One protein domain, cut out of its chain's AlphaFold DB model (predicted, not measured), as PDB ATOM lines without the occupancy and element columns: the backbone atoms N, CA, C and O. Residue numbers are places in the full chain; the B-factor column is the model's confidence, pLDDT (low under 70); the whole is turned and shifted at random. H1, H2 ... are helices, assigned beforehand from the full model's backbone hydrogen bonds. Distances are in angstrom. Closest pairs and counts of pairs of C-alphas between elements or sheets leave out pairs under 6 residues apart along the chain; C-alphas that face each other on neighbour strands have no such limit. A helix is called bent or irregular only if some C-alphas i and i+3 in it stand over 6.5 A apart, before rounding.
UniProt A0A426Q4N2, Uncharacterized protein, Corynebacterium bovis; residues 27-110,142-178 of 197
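AT A GLANCE: This is residues 27 to 110 and 142 to 178 of the 197 residues of an uncharacterized protein of Corynebacterium bovis (UniProt A0A426Q4N2). A small compact body of crossed helices has one long helical arm sticking out of it, residues 87 to 110 of the bent helix H3. In the body H4 runs through the middle, H3a and H5 each cross it, H1 runs opposite to it nearby, and H2 is near one end of H4 and near H3a. The printed part has 121 residues with five named helices, H1 to H5 in that order, and no named strand; the class is all helix. The whole is loose, with a radius of gyration of the C-alphas of 18.7 A, and spans 68 by 27 by 27 A, the arm making the length.

HOW THE PARTS SIT: H1, residues 30 to 41, touches H3a, residues 65 to 82, an arm of H3, residues 65 to 110. H3 was assigned as one helix by its hydrogen bonds but is bent, with C-alphas 82 and 85 7.1 A apart; its other arm is H3b, residues 85 to 110. The two arms stand at a steep tilt of 37 degrees, only just past shallow. H3a touches H1 with residues 78 to 82 alone, the closest C-alphas being those of Ala 37 and Trp 82, 5.0 A apart, at a steep tilt of 39 degrees, the same way. H2, residues 52 to 62, is close to H3a but not clearly touching; the closest C-alphas, of Lys 60 and Trp 68, are 6.6 A apart. H4, residues 142 to 160, touches H3a with 20 pairs of C-alphas within 8 A, the closest those of Ser 75 and Leu 156 at 4.8 A, at a steep tilt of 50 degrees, opposite ways. H1 and H4 are close but not clearly touching, at a shallow tilt of 13 degrees, opposite ways; the closest C-alphas, of Val 33 and Val 158, are 7.4 A apart. H4 touches H5, residues 167 to 176, with residues 154 to 158 alone; the closest C-alphas, of Thr 154 and Val 173, are 6.9 A apart, and the two helices stand at a steep tilt of 60 degrees, opposite ways. H1 and H5 only just touch, with 3 pairs of C-alphas within 8 A, the closest those of Ile 36 and Phe 176 at 7.0 A. H3a and H5 are apart. Every O i to N i+4 pair is within hydrogen-bond range in H1, H2, H3a, H3b and H4, and 5 of 6 in H5.

IN THESE COORDINATES: H1 begins at C-alpha 30 (17.368, -12.781, -11.067). H3a is 26.0 A long, H3b 36.9 A and H4 27.4 A. H3b ends at C-alpha 110 (47.387, 7.995, 28.567), and H5 ends at C-alpha 176 (31.180, -16.545, -14.936).

THE WHOLE: The two C-alphas farthest apart, of Asp 61 and Arg 110, are 68.5 A apart. Residues 111 to 141 are not printed, and C-alphas 110 and 142 across the cut are 41.3 A apart. Of the links that are printed whole, H2 to H3 is tight, and H1 to H2 and H4 to H5 are short. The mean pLDDT of the printed part is 78.8, and residues 85 to 110 and 142 to 143 are under 70.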
ATOM      1  N   GLY A  27      14.817  -8.370 -12.920       77.69
ATOM      2  CA  GLY A  27      14.419  -8.989 -14.181       77.69
ATOM      3  C   GLY A  27      14.274 -10.506 -14.079       77.69
ATOM      4  O   GLY A  27      14.443 -11.102 -13.020       77.69
ATOM      5  N   GLU A  28      13.962 -11.133 -15.210       81.69
ATOM      6  CA  GLU A  28      13.755 -12.587 -15.314       81.69
ATOM      7  C   GLU A  28      15.030 -13.386 -15.005       81.69
ATOM      8  O   GLU A  28      14.954 -14.518 -14.550       81.69
ATOM      9  N   GLN A  29      16.202 -12.762 -15.158       83.31
ATOM     10  CA  GLN A  29      17.511 -13.361 -14.887       83.31
ATOM     11  C   GLN A  29      17.955 -13.226 -13.417       83.31
ATOM     12  O   GLN A  29      19.151 -13.231 -13.131       83.31
ATOM     13  N   TYR A  30      17.027 -13.065 -12.467       82.44
ATOM     14  CA  TYR A  30      17.368 -12.781 -11.067       82.44
ATOM     15  C   TYR A  30      18.228 -13.876 -10.409       82.44
ATOM     16  O   TYR A  30      19.124 -13.553  -9.637       82.44
ATOM     17  N   GLU A  31      18.027 -15.153 -10.743       84.56
ATOM     18  CA  GLU A  31      18.858 -16.249 -10.216       84.56
ATOM     19  C   GLU A  31      20.304 -16.153 -10.702       84.56
ATOM     20  O   GLU A  31      21.238 -16.374  -9.933       84.56
ATOM     21  N   LEU A  32      20.500 -15.764 -11.966       88.88
ATOM     22  CA  LEU A  32      21.824 -15.530 -12.533       88.88
ATOM     23  C   LEU A  32      22.509 -14.347 -11.839       88.88
ATOM     24  O   LEU A  32      23.694 -14.419 -11.527       88.88
ATOM     25  N   VAL A  33      21.754 -13.282 -11.545       87.12
ATOM     26  CA  VAL A  33      22.242 -12.122 -10.783       87.12
ATOM     27  C   VAL A  33      22.730 -12.541  -9.397       87.12
ATOM     28  O   VAL A  33      23.814 -12.117  -9.005       87.12
ATOM     29  N   LEU A  34      21.971 -13.376  -8.682       87.25
ATOM     30  CA  LEU A  34      22.346 -13.854  -7.347       87.25
ATOM     31  C   LEU A  34      23.575 -14.770  -7.389       87.25
ATOM     32  O   LEU A  34      24.508 -14.554  -6.626       87.25
ATOM     33  N   ARG A  35      23.646 -15.712  -8.339       88.94
ATOM     34  CA  ARG A  35      24.841 -16.560  -8.508       88.94
ATOM     35  C   ARG A  35      26.088 -15.738  -8.803       88.94
ATOM     36  O   ARG A  35      27.143 -16.003  -8.243       88.94
ATOM     37  N   ILE A  36      25.979 -14.732  -9.670       89.81
ATOM     38  CA  ILE A  36      27.098 -13.829  -9.947       89.81
ATOM     39  C   ILE A  36      27.491 -13.046  -8.686       89.81
ATOM     40  O   ILE A  36      28.681 -12.881  -8.440       89.81
ATOM     41  N   ALA A  37      26.525 -12.606  -7.873       86.94
ATOM     42  CA  ALA A  37      26.810 -11.938  -6.603       86.94
ATOM     43  C   ALA A  37      27.636 -12.838  -5.667       86.94
ATOM     44  O   ALA A  37      28.674 -12.398  -5.176       86.94
ATOM     45  N   ASP A  38      27.241 -14.105  -5.507       86.25
ATOM     46  CA  ASP A  38      27.975 -15.086  -4.696       86.25
ATOM     47  C   ASP A  38      29.403 -15.292  -5.227       86.25
ATOM     48  O   ASP A  38      30.375 -15.248  -4.477       86.25
ATOM     49  N   ARG A  39      29.565 -15.421  -6.551       88.31
ATOM     50  CA  ARG A  39      30.886 -15.569  -7.184       88.31
ATOM     51  C   ARG A  39      31.777 -14.348  -6.957       88.31
ATOM     52  O   ARG A  39      32.977 -14.507  -6.748       88.31
ATOM     53  N   ILE A  40      31.212 -13.142  -6.996       86.31
ATOM     54  CA  ILE A  40      31.939 -11.899  -6.704       86.31
ATOM     55  C   ILE A  40      32.335 -11.840  -5.225       86.31
ATOM     56  O   ILE A  40      33.462 -11.443  -4.924       86.31
ATOM     57  N   ALA A  41      31.455 -12.263  -4.313       82.06
ATOM     58  CA  ALA A  41      31.769 -12.369  -2.888       82.06
ATOM     59  C   ALA A  41      32.912 -13.371  -2.625       82.06
ATOM     60  O   ALA A  41      33.777 -13.107  -1.791       82.06
ATOM     61  N   ASP A  42      32.990 -14.449  -3.413       84.19
ATOM     62  CA  ASP A  42      34.098 -15.417  -3.413       84.19
ATOM     63  C   ASP A  42      35.386 -14.898  -4.097       84.19
ATOM     64  O   ASP A  42      36.396 -15.605  -4.162       84.19
ATOM     65  N   GLY A  43      35.381 -13.669  -4.625       81.44
ATOM     66  CA  GLY A  43      36.540 -13.030  -5.255       81.44
ATOM     67  C   GLY A  43      36.716 -13.323  -6.749       81.44
ATOM     68  O   GLY A  43      37.796 -13.083  -7.294       81.44
ATOM     69  N   ALA A  44      35.690 -13.836  -7.437       86.19
ATOM     70  CA  ALA A  44      35.738 -14.020  -8.885       86.19
ATOM     71  C   ALA A  44      35.740 -12.671  -9.625       86.19
ATOM     72  O   ALA A  44      34.995 -11.751  -9.287       86.19
ATOM     73  N   THR A  45      36.543 -12.579 -10.684       86.94
ATOM     74  CA  THR A  45      36.611 -11.401 -11.560       86.94
ATOM     75  C   THR A  45      35.685 -11.555 -12.757       86.94
ATOM     76  O   THR A  45      35.658 -12.617 -13.387       86.94
ATOM     77  N   ALA A  46      34.988 -10.485 -13.114       88.38
ATOM     78  CA  ALA A  46      34.111 -10.427 -14.269       88.38
ATOM     79  C   ALA A  46      34.871 -10.683 -15.588       88.38
ATOM     80  O   ALA A  46      36.044 -10.310 -15.728       88.38
ATOM     81  N   PRO A  47      34.208 -11.298 -16.585       88.81
ATOM     82  CA  PRO A  47      34.840 -11.639 -17.849       88.81
ATOM     83  C   PRO A  47      35.248 -10.395 -18.645       88.81
ATOM     84  O   PRO A  47      34.627  -9.328 -18.579       88.81
ATOM     85  N   VAL A  48      36.298 -10.552 -19.450       90.62
ATOM     86  CA  VAL A  48      36.680  -9.559 -20.455       90.62
ATOM     87  C   VAL A  48      35.863  -9.817 -21.713       90.62
ATOM     88  O   VAL A  48      36.047 -10.833 -22.371       90.62
ATOM     89  N   VAL A  49      34.997  -8.870 -22.060       85.50
ATOM     90  CA  VAL A  49      34.269  -8.895 -23.331       85.50
ATOM     91  C   VAL A  49      35.089  -8.141 -24.369       85.50
ATOM     92  O   VAL A  49      35.231  -6.915 -24.288       85.50
ATOM     93  N   GLU A  50      35.650  -8.885 -25.318       83.81
ATOM     94  CA  GLU A  50      36.369  -8.323 -26.460       83.81
ATOM     95  C   GLU A  50      35.409  -7.505 -27.333       83.81
ATOM     96  O   GLU A  50      34.286  -7.925 -27.596       83.81
ATOM     97  N   ASP A  51      35.846  -6.306 -27.730       85.50
ATOM     98  CA  ASP A  51      35.066  -5.347 -28.525       85.50
ATOM     99  C   ASP A  51      33.615  -5.145 -28.033       85.50
ATOM    100  O   ASP A  51      32.619  -5.361 -28.729       85.50
ATOM    101  N   PHE A  52      33.487  -4.696 -26.783       84.00
ATOM    102  CA  PHE A  52      32.180  -4.391 -26.198       84.00
ATOM    103  C   PHE A  52      31.389  -3.331 -26.989       84.00
ATOM    104  O   PHE A  52      30.161  -3.299 -26.907       84.00
ATOM    105  N   ASP A  53      32.056  -2.464 -27.755       80.75
ATOM    106  CA  ASP A  53      31.372  -1.470 -28.583       80.75
ATOM    107  C   ASP A  53      30.629  -2.130 -29.750       80.75
ATOM    108  O   ASP A  53      29.471  -1.776 -29.991       80.75
ATOM    109  N   ALA A  54      31.212  -3.146 -30.396       84.69
ATOM    110  CA  ALA A  54      30.504  -3.961 -31.382       84.69
ATOM    111  C   ALA A  54      29.299  -4.694 -30.765       84.69
ATOM    112  O   ALA A  54      28.194  -4.643 -31.311       84.69
ATOM    113  N   VAL A  55      29.462  -5.291 -29.578       85.19
ATOM    114  CA  VAL A  55      28.351  -5.937 -28.849       85.19
ATOM    115  C   VAL A  55      27.239  -4.931 -28.546       85.19
ATOM    116  O   VAL A  55      26.057  -5.215 -28.722       85.19
ATOM    117  N   LYS A  56      27.597  -3.713 -28.140       83.31
ATOM    118  CA  LYS A  56      26.645  -2.641 -27.840       83.31
ATOM    119  C   LYS A  56      25.876  -2.158 -29.071       83.31
ATOM    120  O   LYS A  56      24.736  -1.723 -28.911       83.31
ATOM    121  N   VAL A  57      26.472  -2.201 -30.265       86.00
ATOM    122  CA  VAL A  57      25.754  -1.936 -31.523       86.00
ATOM    123  C   VAL A  57      24.684  -3.004 -31.734       86.00
ATOM    124  O   VAL A  57      23.515  -2.648 -31.846       86.00
ATOM    125  N   VAL A  58      25.045  -4.288 -31.631       88.06
ATOM    126  CA  VAL A  58      24.085  -5.402 -31.746       88.06
ATOM    127  C   VAL A  58      22.943  -5.261 -30.737       88.06
ATOM    128  O   VAL A  58      21.778  -5.363 -31.102       88.06
ATOM    129  N   LEU A  59      23.247  -4.940 -29.475       83.12
ATOM    130  CA  LEU A  59      22.216  -4.746 -28.450       83.12
ATOM    131  C   LEU A  59      21.231  -3.623 -28.796       83.12
ATOM    132  O   LEU A  59      20.047  -3.746 -28.495       83.12
ATOM    133  N   LYS A  60      21.701  -2.526 -29.397       83.62
ATOM    134  CA  LYS A  60      20.843  -1.402 -29.801       83.62
ATOM    135  C   LYS A  60      20.011  -1.705 -31.042       83.62
ATOM    136  O   LYS A  60      18.930  -1.139 -31.173       83.62
ATOM    137  N   ASP A  61      20.513  -2.560 -31.925       87.75
ATOM    138  CA  ASP A  61      19.783  -2.996 -33.114       87.75
ATOM    139  C   ASP A  61      18.697  -4.019 -32.744       87.75
ATOM    140  O   ASP A  61      17.596  -3.984 -33.294       87.75
ATOM    141  N   THR A  62      18.973  -4.887 -31.764       85.88
ATOM    142  CA  THR A  62      18.037  -5.922 -31.301       85.88
ATOM    143  C   THR A  62      17.001  -5.389 -30.309       85.88
ATOM    144  O   THR A  62      15.826  -5.760 -30.364       85.88
ATOM    145  N   LEU A  63      17.395  -4.508 -29.383       82.44
ATOM    146  CA  LEU A  63      16.486  -3.934 -28.392       82.44
ATOM    147  C   LEU A  63      15.861  -2.642 -28.920       82.44
ATOM    148  O   LEU A  63      16.549  -1.664 -29.195       82.44
ATOM    149  N   SER A  64      14.527  -2.591 -28.951       79.88
ATOM    150  CA  SER A  64      13.808  -1.330 -29.182       79.88
ATOM    151  C   SER A  64      14.262  -0.237 -28.201       79.88
ATOM    152  O   SER A  64      14.646  -0.536 -27.069       79.88
ATOM    153  N   GLY A  65      14.162   1.042 -28.583       75.12
ATOM    154  CA  GLY A  65      14.650   2.155 -27.754       75.12
ATOM    155  C   GLY A  65      14.148   2.131 -26.299       75.12
ATOM    156  O   GLY A  65      14.927   2.367 -25.382       75.12
ATOM    157  N   ALA A  66      12.883   1.761 -26.063       82.44
ATOM    158  CA  ALA A  66      12.348   1.606 -24.707       82.44
ATOM    159  C   ALA A  66      12.962   0.407 -23.962       82.44
ATOM    160  O   ALA A  66      13.351   0.541 -22.803       82.44
ATOM    161  N   ALA A  67      13.101  -0.745 -24.628       80.19
ATOM    162  CA  ALA A  67      13.731  -1.932 -24.049       80.19
ATOM    163  C   ALA A  67      15.211  -1.685 -23.709       80.19
ATOM    164  O   ALA A  67      15.683  -2.118 -22.660       80.19
ATOM    165  N   TRP A  68      15.919  -0.917 -24.540       83.25
ATOM    166  CA  TRP A  68      17.290  -0.480 -24.286       83.25
ATOM    167  C   TRP A  68      17.402   0.409 -23.038       83.25
ATOM    168  O   TRP A  68      18.273   0.193 -22.190       83.25
ATOM    169  N   GLU A  69      16.513   1.395 -22.876       82.38
ATOM    170  CA  GLU A  69      16.485   2.226 -21.665       82.38
ATOM    171  C   GLU A  69      16.154   1.404 -20.412       82.38
ATOM    172  O   GLU A  69      16.795   1.582 -19.373       82.38
ATOM    173  N   THR A  70      15.219   0.454 -20.510       83.69
ATOM    174  CA  THR A  70      14.905  -0.479 -19.421       83.69
ATOM    175  C   THR A  70      16.106  -1.349 -19.055       83.69
ATOM    176  O   THR A  70      16.415  -1.473 -17.869       83.69
ATOM    177  N   ALA A  71      16.818  -1.908 -20.038       80.44
ATOM    178  CA  ALA A  71      18.017  -2.709 -19.801       80.44
ATOM    179  C   ALA A  71      19.111  -1.884 -19.103       80.44
ATOM    180  O   ALA A  71      19.679  -2.327 -18.106       80.44
ATOM    181  N   LYS A  72      19.340  -0.635 -19.529       84.00
ATOM    182  CA  LYS A  72      20.267   0.276 -18.837       84.00
ATOM    183  C   LYS A  72      19.840   0.565 -17.402       84.00
ATOM    184  O   LYS A  72      20.680   0.513 -16.506       84.00
ATOM    185  N   ALA A  73      18.568   0.878 -17.161       77.69
ATOM    186  CA  ALA A  73      18.074   1.139 -15.811       77.69
ATOM    187  C   ALA A  73      18.259  -0.088 -14.905       77.69
ATOM    188  O   ALA A  73      18.798   0.033 -13.807       77.69
ATOM    189  N   ARG A  74      17.907  -1.277 -15.405       83.62
ATOM    190  CA  ARG A  74      18.061  -2.549 -14.692       83.62
ATOM    191  C   ARG A  74      19.523  -2.904 -14.433       83.62
ATOM    192  O   ARG A  74      19.841  -3.344 -13.335       83.62
ATOM    193  N   SER A  75      20.421  -2.650 -15.386       85.94
ATOM    194  CA  SER A  75      21.858  -2.907 -15.212       85.94
ATOM    195  C   SER A  75      22.453  -2.147 -14.023       85.94
ATOM    196  O   SER A  75      23.315  -2.671 -13.327       85.94
ATOM    197  N   LYS A  76      21.947  -0.939 -13.726       83.81
ATOM    198  CA  LYS A  76      22.364  -0.168 -12.545       83.81
ATOM    199  C   LYS A  76      21.908  -0.830 -11.249       83.81
ATOM    200  O   LYS A  76      22.684  -0.879 -10.304       83.81
ATOM    201  N   THR A  77      20.678  -1.343 -11.217       82.75
ATOM    202  CA  THR A  77      20.158  -2.090 -10.065       82.75
ATOM    203  C   THR A  77      20.968  -3.364  -9.835       82.75
ATOM    204  O   THR A  77      21.429  -3.592  -8.726       82.75
ATOM    205  N   ILE A  78      21.223  -4.144 -10.889       84.38
ATOM    206  CA  ILE A  78      22.047  -5.362 -10.820       84.38
ATOM    207  C   ILE A  78      23.447  -5.044 -10.282       84.38
ATOM    208  O   ILE A  78      23.904  -5.677  -9.337       84.38
ATOM    209  N   LEU A  79      24.098  -4.011 -10.824       86.12
ATOM    210  CA  LEU A  79      25.413  -3.581 -10.354       86.12
ATOM    211  C   LEU A  79      25.393  -3.161  -8.879       86.12
ATOM    212  O   LEU A  79      26.349  -3.433  -8.156       86.12
ATOM    213  N   SER A  80      24.325  -2.499  -8.423       81.25
ATOM    214  CA  SER A  80      24.194  -2.138  -7.010       81.25
ATOM    215  C   SER A  80      24.071  -3.358  -6.103       81.25
ATOM    216  O   SER A  80      24.647  -3.324  -5.026       81.25
ATOM    217  N   GLU A  81      23.421  -4.446  -6.539       83.12
ATOM    218  CA  GLU A  81      23.405  -5.694  -5.759       83.12
ATOM    219  C   GLU A  81      24.810  -6.285  -5.629       83.12
ATOM    220  O   GLU A  81      25.246  -6.603  -4.530       83.12
ATOM    221  N   TRP A  82      25.554  -6.381  -6.733       85.69
ATOM    222  CA  TRP A  82      26.892  -6.988  -6.738       85.69
ATOM    223  C   TRP A  82      27.934  -6.199  -5.944       85.69
ATOM    224  O   TRP A  82      28.912  -6.759  -5.463       85.69
ATOM    225  N   THR A  83      27.738  -4.887  -5.831       78.50
ATOM    226  CA  THR A  83      28.671  -3.988  -5.140       78.50
ATOM    227  C   THR A  83      28.217  -3.614  -3.730       78.50
ATOM    228  O   THR A  83      28.984  -2.976  -3.010       78.50
ATOM    229  N   ALA A  84      27.009  -4.006  -3.304       70.56
ATOM    230  CA  ALA A  84      26.463  -3.647  -1.994       70.56
ATOM    231  C   ALA A  84      27.331  -4.173  -0.843       70.56
ATOM    232  O   ALA A  84      27.649  -3.416   0.076       70.56
ATOM    233  N   ASP A  85      27.773  -5.429  -0.927       57.94
ATOM    234  CA  ASP A  85      28.608  -6.043   0.110       57.94
ATOM    235  C   ASP A  85      30.047  -5.516   0.076       57.94
ATOM    236  O   ASP A  85      30.617  -5.223   1.125       57.94
ATOM    237  N   GLN A  86      30.596  -5.241  -1.111       58.03
ATOM    238  CA  GLN A  86      31.905  -4.587  -1.243       58.03
ATOM    239  C   GLN A  86      31.904  -3.168  -0.653       58.03
ATOM    240  O   GLN A  86      32.869  -2.760  -0.007       58.03
ATOM    241  N   ALA A  87      30.814  -2.413  -0.827       53.59
ATOM    242  CA  ALA A  87      30.647  -1.094  -0.222       53.59
ATOM    243  C   ALA A  87      30.468  -1.179   1.303       53.59
ATOM    244  O   ALA A  87      30.986  -0.332   2.033       53.59
ATOM    245  N   ALA A  88      29.768  -2.205   1.799       52.97
ATOM    246  CA  ALA A  88      29.615  -2.451   3.229       52.97
ATOM    247  C   ALA A  88      30.944  -2.856   3.886       52.97
ATOM    248  O   ALA A  88      31.259  -2.365   4.971       52.97
ATOM    249  N   ASP A  89      31.752  -3.685   3.227       54.91
ATOM    250  CA  ASP A  89      33.067  -4.094   3.721       54.91
ATOM    251  C   ASP A  89      34.090  -2.961   3.663       54.91
ATOM    252  O   ASP A  89      34.805  -2.750   4.642       54.91
ATOM    253  N   GLN A  90      34.098  -2.147   2.602       52.59
ATOM    254  CA  GLN A  90      34.892  -0.913   2.573       52.59
ATOM    255  C   GLN A  90      34.469   0.053   3.685       52.59
ATOM    256  O   GLN A  90      35.322   0.605   4.378       52.59
ATOM    257  N   ALA A  91      33.165   0.226   3.925       48.16
ATOM    258  CA  ALA A  91      32.674   1.066   5.015       48.16
ATOM    259  C   ALA A  91      33.088   0.529   6.398       48.16
ATOM    260  O   ALA A  91      33.488   1.314   7.259       48.16
ATOM    261  N   ARG A  92      33.057  -0.795   6.611       54.59
ATOM    262  CA  ARG A  92      33.540  -1.434   7.849       54.59
ATOM    263  C   ARG A  92      35.049  -1.300   8.017       54.59
ATOM    264  O   ARG A  92      35.489  -1.049   9.132       54.59
ATOM    265  N   GLN A  93      35.833  -1.442   6.950       52.16
ATOM    266  CA  GLN A  93      37.287  -1.256   6.984       52.16
ATOM    267  C   GLN A  93      37.646   0.191   7.327       52.16
ATOM    268  O   GLN A  93      38.397   0.419   8.270       52.16
ATOM    269  N   VAL A  94      37.016   1.167   6.665       55.28
ATOM    270  CA  VAL A  94      37.180   2.596   6.978       55.28
ATOM    271  C   VAL A  94      36.773   2.892   8.424       55.28
ATOM    272  O   VAL A  94      37.466   3.622   9.131       55.28
ATOM    273  N   GLN A  95      35.673   2.306   8.906       48.84
ATOM    274  CA  GLN A  95      35.235   2.471  10.292       48.84
ATOM    275  C   GLN A  95      36.201   1.813  11.291       48.84
ATOM    276  O   GLN A  95      36.475   2.391  12.342       48.84
ATOM    277  N   ALA A  96      36.732   0.631  10.979       58.09
ATOM    278  CA  ALA A  96      37.699  -0.075  11.812       58.09
ATOM    279  C   ALA A  96      39.039   0.673  11.885       58.09
ATOM    280  O   ALA A  96      39.600   0.806  12.970       58.09
ATOM    281  N   GLU A  97      39.520   1.222  10.769       55.69
ATOM    282  CA  GLU A  97      40.715   2.070  10.728       55.69
ATOM    283  C   GLU A  97      40.504   3.384  11.481       55.69
ATOM    284  O   GLU A  97      41.362   3.800  12.260       55.69
ATOM    285  N   TRP A  98      39.334   4.009  11.332       53.78
ATOM    286  CA  TRP A  98      38.970   5.198  12.100       53.78
ATOM    287  C   TRP A  98      38.953   4.920  13.611       53.78
ATOM    288  O   TRP A  98      39.540   5.677  14.385       53.78
ATOM    289  N   LEU A  99      38.349   3.806  14.041       67.00
ATOM    290  CA  LEU A  99      38.323   3.390  15.448       67.00
ATOM    291  C   LEU A  99      39.719   3.045  15.983       67.00
ATOM    292  O   LEU A  99      40.051   3.425  17.106       67.00
ATOM    293  N   LYS A 100      40.551   2.373  15.181       57.97
ATOM    294  CA  LYS A 100      41.938   2.050  15.532       57.97
ATOM    295  C   LYS A 100      42.762   3.323  15.746       57.97
ATOM    296  O   LYS A 100      43.360   3.483  16.809       57.97
ATOM    297  N   ASN A 101      42.696   4.277  14.817       55.69
ATOM    298  CA  ASN A 101      43.397   5.560  14.930       55.69
ATOM    299  C   ASN A 101      42.937   6.367  16.158       55.69
ATOM    300  O   ASN A 101      43.752   6.992  16.836       55.69
ATOM    301  N   LEU A 102      41.645   6.325  16.504       57.59
ATOM    302  CA  LEU A 102      41.143   6.946  17.734       57.59
ATOM    303  C   LEU A 102      41.670   6.271  19.005       57.59
ATOM    304  O   LEU A 102      41.970   6.966  19.978       57.59
ATOM    305  N   SER A 103      41.798   4.942  19.008       56.44
ATOM    306  CA  SER A 103      42.368   4.209  20.144       56.44
ATOM    307  C   SER A 103      43.859   4.490  20.335       56.44
ATOM    308  O   SER A 103      44.286   4.728  21.461       56.44
ATOM    309  N   GLU A 104      44.629   4.599  19.252       57.41
ATOM    310  CA  GLU A 104      46.052   4.956  19.297       57.41
ATOM    311  C   GLU A 104      46.272   6.385  19.829       57.41
ATOM    312  O   GLU A 104      47.172   6.619  20.637       57.41
ATOM    313  N   ILE A 105      45.402   7.336  19.466       57.22
ATOM    314  CA  ILE A 105      45.408   8.694  20.037       57.22
ATOM    315  C   ILE A 105      45.074   8.657  21.538       57.22
ATOM    316  O   ILE A 105      45.723   9.337  22.336       57.22
ATOM    317  N   ALA A 106      44.080   7.863  21.942       51.84
ATOM    318  CA  ALA A 106      43.677   7.739  23.342       51.84
ATOM    319  C   ALA A 106      44.764   7.084  24.216       51.84
ATOM    320  O   ALA A 106      44.985   7.517  25.352       51.84
ATOM    321  N   ASP A 107      45.478   6.089  23.690       53.44
ATOM    322  CA  ASP A 107      46.592   5.442  24.381       53.44
ATOM    323  C   ASP A 107      47.847   6.327  24.416       53.44
ATOM    324  O   ASP A 107      48.513   6.391  25.452       53.44
ATOM    325  N   GLY A 108      48.108   7.119  23.369       50.62
ATOM    326  CA  GLY A 108      49.158   8.145  23.373       50.62
ATOM    327  C   GLY A 108      48.933   9.242  24.424       50.62
ATOM    328  O   GLY A 108      49.874   9.664  25.097       50.62
ATOM    329  N   VAL A 109      47.678   9.650  24.651       50.78
ATOM    330  CA  VAL A 109      47.308  10.608  25.713       50.78
ATOM    331  C   VAL A 109      47.478  10.003  27.113       50.78
ATOM    332  O   VAL A 109      47.894  10.702  28.040       50.78
ATOM    333  N   ARG A 110      47.206   8.703  27.287       51.06
ATOM    334  CA  ARG A 110      47.387   7.995  28.567       51.06
ATOM    335  C   ARG A 110      48.865   7.733  28.892       51.06
ATOM    336  O   ARG A 110      49.223   7.734  30.068       51.06
ATOM    337  N   ALA A 142      44.124   1.028 -10.569       64.56
ATOM    338  CA  ALA A 142      43.879   0.773 -11.988       64.56
ATOM    339  C   ALA A 142      43.139  -0.559 -12.212       64.56
ATOM    340  O   ALA A 142      42.199  -0.615 -13.008       64.56
ATOM    341  N   ARG A 143      43.510  -1.617 -11.476       69.62
ATOM    342  CA  ARG A 143      42.820  -2.917 -11.505       69.62
ATOM    343  C   ARG A 143      41.365  -2.796 -11.061       69.62
ATOM    344  O   ARG A 143      40.492  -3.318 -11.746       69.62
ATOM    345  N   GLN A 144      41.091  -2.059  -9.987       73.69
ATOM    346  CA  GLN A 144      39.726  -1.830  -9.502       73.69
ATOM    347  C   GLN A 144      38.863  -1.072 -10.517       73.69
ATOM    348  O   GLN A 144      37.694  -1.406 -10.699       73.69
ATOM    349  N   VAL A 145      39.422  -0.079 -11.218       72.38
ATOM    350  CA  VAL A 145      38.692   0.653 -12.268       72.38
ATOM    351  C   VAL A 145      38.341  -0.263 -13.442       72.38
ATOM    352  O   VAL A 145      37.213  -0.211 -13.937       72.38
ATOM    353  N   LEU A 146      39.281  -1.109 -13.875       78.12
ATOM    354  CA  LEU A 146      39.043  -2.083 -14.943       78.12
ATOM    355  C   LEU A 146      38.004  -3.125 -14.532       78.12
ATOM    356  O   LEU A 146      37.128  -3.462 -15.324       78.12
ATOM    357  N   GLU A 147      38.064  -3.598 -13.293       83.75
ATOM    358  CA  GLU A 147      37.104  -4.562 -12.769       83.75
ATOM    359  C   GLU A 147      35.702  -3.958 -12.641       83.75
ATOM    360  O   GLU A 147      34.720  -4.550 -13.086       83.75
ATOM    361  N   ALA A 148      35.598  -2.717 -12.159       78.19
ATOM    362  CA  ALA A 148      34.333  -1.990 -12.121       78.19
ATOM    363  C   ALA A 148      33.738  -1.777 -13.525       78.19
ATOM    364  O   ALA A 148      32.518  -1.824 -13.698       78.19
ATOM    365  N   ASP A 149      34.574  -1.545 -14.541       81.94
ATOM    366  CA  ASP A 149      34.131  -1.458 -15.935       81.94
ATOM    367  C   ASP A 149      33.629  -2.812 -16.469       81.94
ATOM    368  O   ASP A 149      32.545  -2.878 -17.055       81.94
ATOM    369  N   ARG A 150      34.347  -3.908 -16.200       88.31
ATOM    370  CA  ARG A 150      33.919  -5.269 -16.569       88.31
ATOM    371  C   ARG A 150      32.600  -5.654 -15.907       88.31
ATOM    372  O   ARG A 150      31.709  -6.176 -16.579       88.31
ATOM    373  N   LEU A 151      32.424  -5.328 -14.628       87.56
ATOM    374  CA  LEU A 151      31.175  -5.556 -13.904       87.56
ATOM    375  C   LEU A 151      30.018  -4.744 -14.491       87.56
ATOM    376  O   LEU A 151      28.936  -5.289 -14.703       87.56
ATOM    377  N   ARG A 152      30.236  -3.468 -14.840       86.19
ATOM    378  CA  ARG A 152      29.221  -2.642 -15.525       86.19
ATOM    379  C   ARG A 152      28.794  -3.250 -16.859       86.19
ATOM    380  O   ARG A 152      27.601  -3.280 -17.161       86.19
ATOM    381  N   LYS A 153      29.755  -3.726 -17.653       89.69
ATOM    382  CA  LYS A 153      29.501  -4.384 -18.942       89.69
ATOM    383  C   LYS A 153      28.711  -5.676 -18.749       89.69
ATOM    384  O   LYS A 153      27.674  -5.850 -19.382       89.69
ATOM    385  N   THR A 154      29.136  -6.516 -17.811       91.69
ATOM    386  CA  THR A 154      28.467  -7.780 -17.469       91.69
ATOM    387  C   THR A 154      27.037  -7.545 -16.975       91.69
ATOM    388  O   THR A 154      26.112  -8.204 -17.441       91.69
ATOM    389  N   ALA A 155      26.811  -6.541 -16.122       89.69
ATOM    390  CA  ALA A 155      25.475  -6.177 -15.645       89.69
ATOM    391  C   ALA A 155      24.541  -5.753 -16.789       89.69
ATOM    392  O   ALA A 155      23.347  -6.051 -16.756       89.69
ATOM    393  N   LEU A 156      25.068  -5.068 -17.812       89.00
ATOM    394  CA  LEU A 156      24.287  -4.703 -18.994       89.00
ATOM    395  C   LEU A 156      23.909  -5.927 -19.832       89.00
ATOM    396  O   LEU A 156      22.773  -6.003 -20.290       89.00
ATOM    397  N   LEU A 157      24.827  -6.881 -19.999       92.38
ATOM    398  CA  LEU A 157      24.561  -8.132 -20.712       92.38
ATOM    399  C   LEU A 157      23.486  -8.953 -19.994       92.38
ATOM    400  O   LEU A 157      22.502  -9.342 -20.618       92.38
ATOM    401  N   VAL A 158      23.601  -9.126 -18.673       91.94
ATOM    402  CA  VAL A 158      22.580  -9.809 -17.856       91.94
ATOM    403  C   VAL A 158      21.227  -9.095 -17.944       91.94
ATOM    404  O   VAL A 158      20.192  -9.743 -18.089       91.94
ATOM    405  N   ALA A 159      21.215  -7.758 -17.901       88.50
ATOM    406  CA  ALA A 159      19.982  -6.977 -18.000       88.50
ATOM    407  C   ALA A 159      19.305  -7.065 -19.378       88.50
ATOM    408  O   ALA A 159      18.073  -6.988 -19.441       88.50
ATOM    409  N   ALA A 160      20.101  -7.168 -20.448       88.94
ATOM    410  CA  ALA A 160      19.641  -7.324 -21.827       88.94
ATOM    411  C   ALA A 160      19.125  -8.743 -22.110       88.94
ATOM    412  O   ALA A 160      18.131  -8.894 -22.817       88.94
ATOM    413  N   GLY A 161      19.751  -9.754 -21.502       88.38
ATOM    414  CA  GLY A 161      19.327 -11.149 -21.559       88.38
ATOM    415  C   GLY A 161      19.781 -11.910 -22.816       88.38
ATOM    416  O   GLY A 161      20.285 -11.309 -23.770       88.38
ATOM    417  N   PRO A 162      19.583 -13.242 -22.831       92.56
ATOM    418  CA  PRO A 162      20.123 -14.146 -23.853       92.56
ATOM    419  C   PRO A 162      19.605 -13.871 -25.266       92.56
ATOM    420  O   PRO A 162      20.322 -14.083 -26.232       92.56
ATOM    421  N   GLU A 163      18.376 -13.370 -25.392       90.12
ATOM    422  CA  GLU A 163      17.749 -13.101 -26.693       90.12
ATOM    423  C   GLU A 163      18.401 -11.927 -27.442       90.12
ATOM    424  O   GLU A 163      18.314 -11.833 -28.664       90.12
ATOM    425  N   ALA A 164      19.033 -11.001 -26.711       89.12
ATOM    426  CA  ALA A 164      19.668  -9.816 -27.285       89.12
ATOM    427  C   ALA A 164      21.196  -9.920 -27.336       89.12
ATOM    428  O   ALA A 164      21.828  -9.303 -28.197       89.12
ATOM    429  N   VAL A 165      21.796 -10.662 -26.405       90.62
ATOM    430  CA  VAL A 165      23.248 -10.811 -26.294       90.62
ATOM    431  C   VAL A 165      23.743 -11.868 -27.292       90.62
ATOM    432  O   VAL A 165      23.183 -12.960 -27.338       90.62
ATOM    433  N   PRO A 166      24.816 -11.605 -28.067       92.75
ATOM    434  CA  PRO A 166      25.429 -12.627 -28.913       92.75
ATOM    435  C   PRO A 166      25.788 -13.889 -28.118       92.75
ATOM    436  O   PRO A 166      26.395 -13.783 -27.054       92.75
ATOM    437  N   GLY A 167      25.472 -15.075 -28.652       91.19
ATOM    438  CA  GLY A 167      25.591 -16.347 -27.923       91.19
ATOM    439  C   GLY A 167      26.961 -16.574 -27.276       91.19
ATOM    440  O   GLY A 167      27.032 -16.826 -26.082       91.19
ATOM    441  N   CYS A 168      28.055 -16.342 -28.007       90.38
ATOM    442  CA  CYS A 168      29.410 -16.492 -27.462       90.38
ATOM    443  C   CYS A 168      29.716 -15.554 -26.280       90.38
ATOM    444  O   CYS A 168      30.500 -15.901 -25.402       90.38
ATOM    445  N   VAL A 169      29.109 -14.366 -26.246       93.00
ATOM    446  CA  VAL A 169      29.233 -13.412 -25.137       93.00
ATOM    447  C   VAL A 169      28.322 -13.832 -23.985       93.00
ATOM    448  O   VAL A 169      28.699 -13.702 -22.823       93.00
ATOM    449  N   TRP A 170      27.139 -14.371 -24.286       94.50
ATOM    450  CA  TRP A 170      26.237 -14.907 -23.273       94.50
ATOM    451  C   TRP A 170      26.843 -16.118 -22.553       94.50
ATOM    452  O   TRP A 170      26.793 -16.186 -21.326       94.50
ATOM    453  N   ASP A 171      27.514 -17.009 -23.280       93.62
ATOM    454  CA  ASP A 171      28.212 -18.164 -22.710       93.62
ATOM    455  C   ASP A 171      29.305 -17.742 -21.715       93.62
ATOM    456  O   ASP A 171      29.486 -18.389 -20.687       93.62
ATOM    457  N   GLN A 172      29.989 -16.615 -21.954       93.00
ATOM    458  CA  GLN A 172      30.951 -16.053 -20.993       93.00
ATOM    459  C   GLN A 172      30.270 -15.591 -19.697       93.00
ATOM    460  O   GLN A 172      30.822 -15.776 -18.612       93.00
ATOM    461  N   VAL A 173      29.071 -15.007 -19.793       92.94
ATOM    462  CA  VAL A 173      28.274 -14.601 -18.623       92.94
ATOM    463  C   VAL A 173      27.814 -15.830 -17.836       92.94
ATOM    464  O   VAL A 173      27.915 -15.844 -16.610       92.94
ATOM    465  N   LEU A 174      27.351 -16.875 -18.528       93.44
ATOM    466  CA  LEU A 174      26.946 -18.138 -17.907       93.44
ATOM    467  C   LEU A 174      28.123 -18.837 -17.217       93.44
ATOM    468  O   LEU A 174      28.008 -19.222 -16.054       93.44
ATOM    469  N   ALA A 175      29.271 -18.922 -17.890       92.44
ATOM    470  CA  ALA A 175      30.491 -19.486 -17.324       92.44
ATOM    471  C   ALA A 175      30.952 -18.710 -16.079       92.44
ATOM    472  O   ALA A 175      31.323 -19.313 -15.072       92.44
ATOM    473  N   PHE A 176      30.873 -17.375 -16.104       92.38
ATOM    474  CA  PHE A 176      31.180 -16.545 -14.936       92.38
ATOM    475  C   PHE A 176      30.257 -16.852 -13.747       92.38
ATOM    476  O   PHE A 176      30.721 -16.966 -12.611       92.38
ATOM    477  N   ALA A 177      28.970 -17.077 -14.018       90.38
ATOM    478  CA  ALA A 177      27.984 -17.487 -13.024       90.38
ATOM    479  C   ALA A 177      28.114 -18.957 -12.565       90.38
ATOM    480  O   ALA A 177      27.310 -19.405 -11.749       90.38
ATOM    481  N   GLY A 178      29.087 -19.717 -13.086       87.31
ATOM    482  CA  GLY A 178      29.272 -21.136 -12.770       87.31
ATOM    483  C   GLY A 178      28.196 -22.047 -13.366       87.31
ATOM    484  O   GLY A 178      27.916 -23.106 -12.811       87.31
TER     485      GLY A 178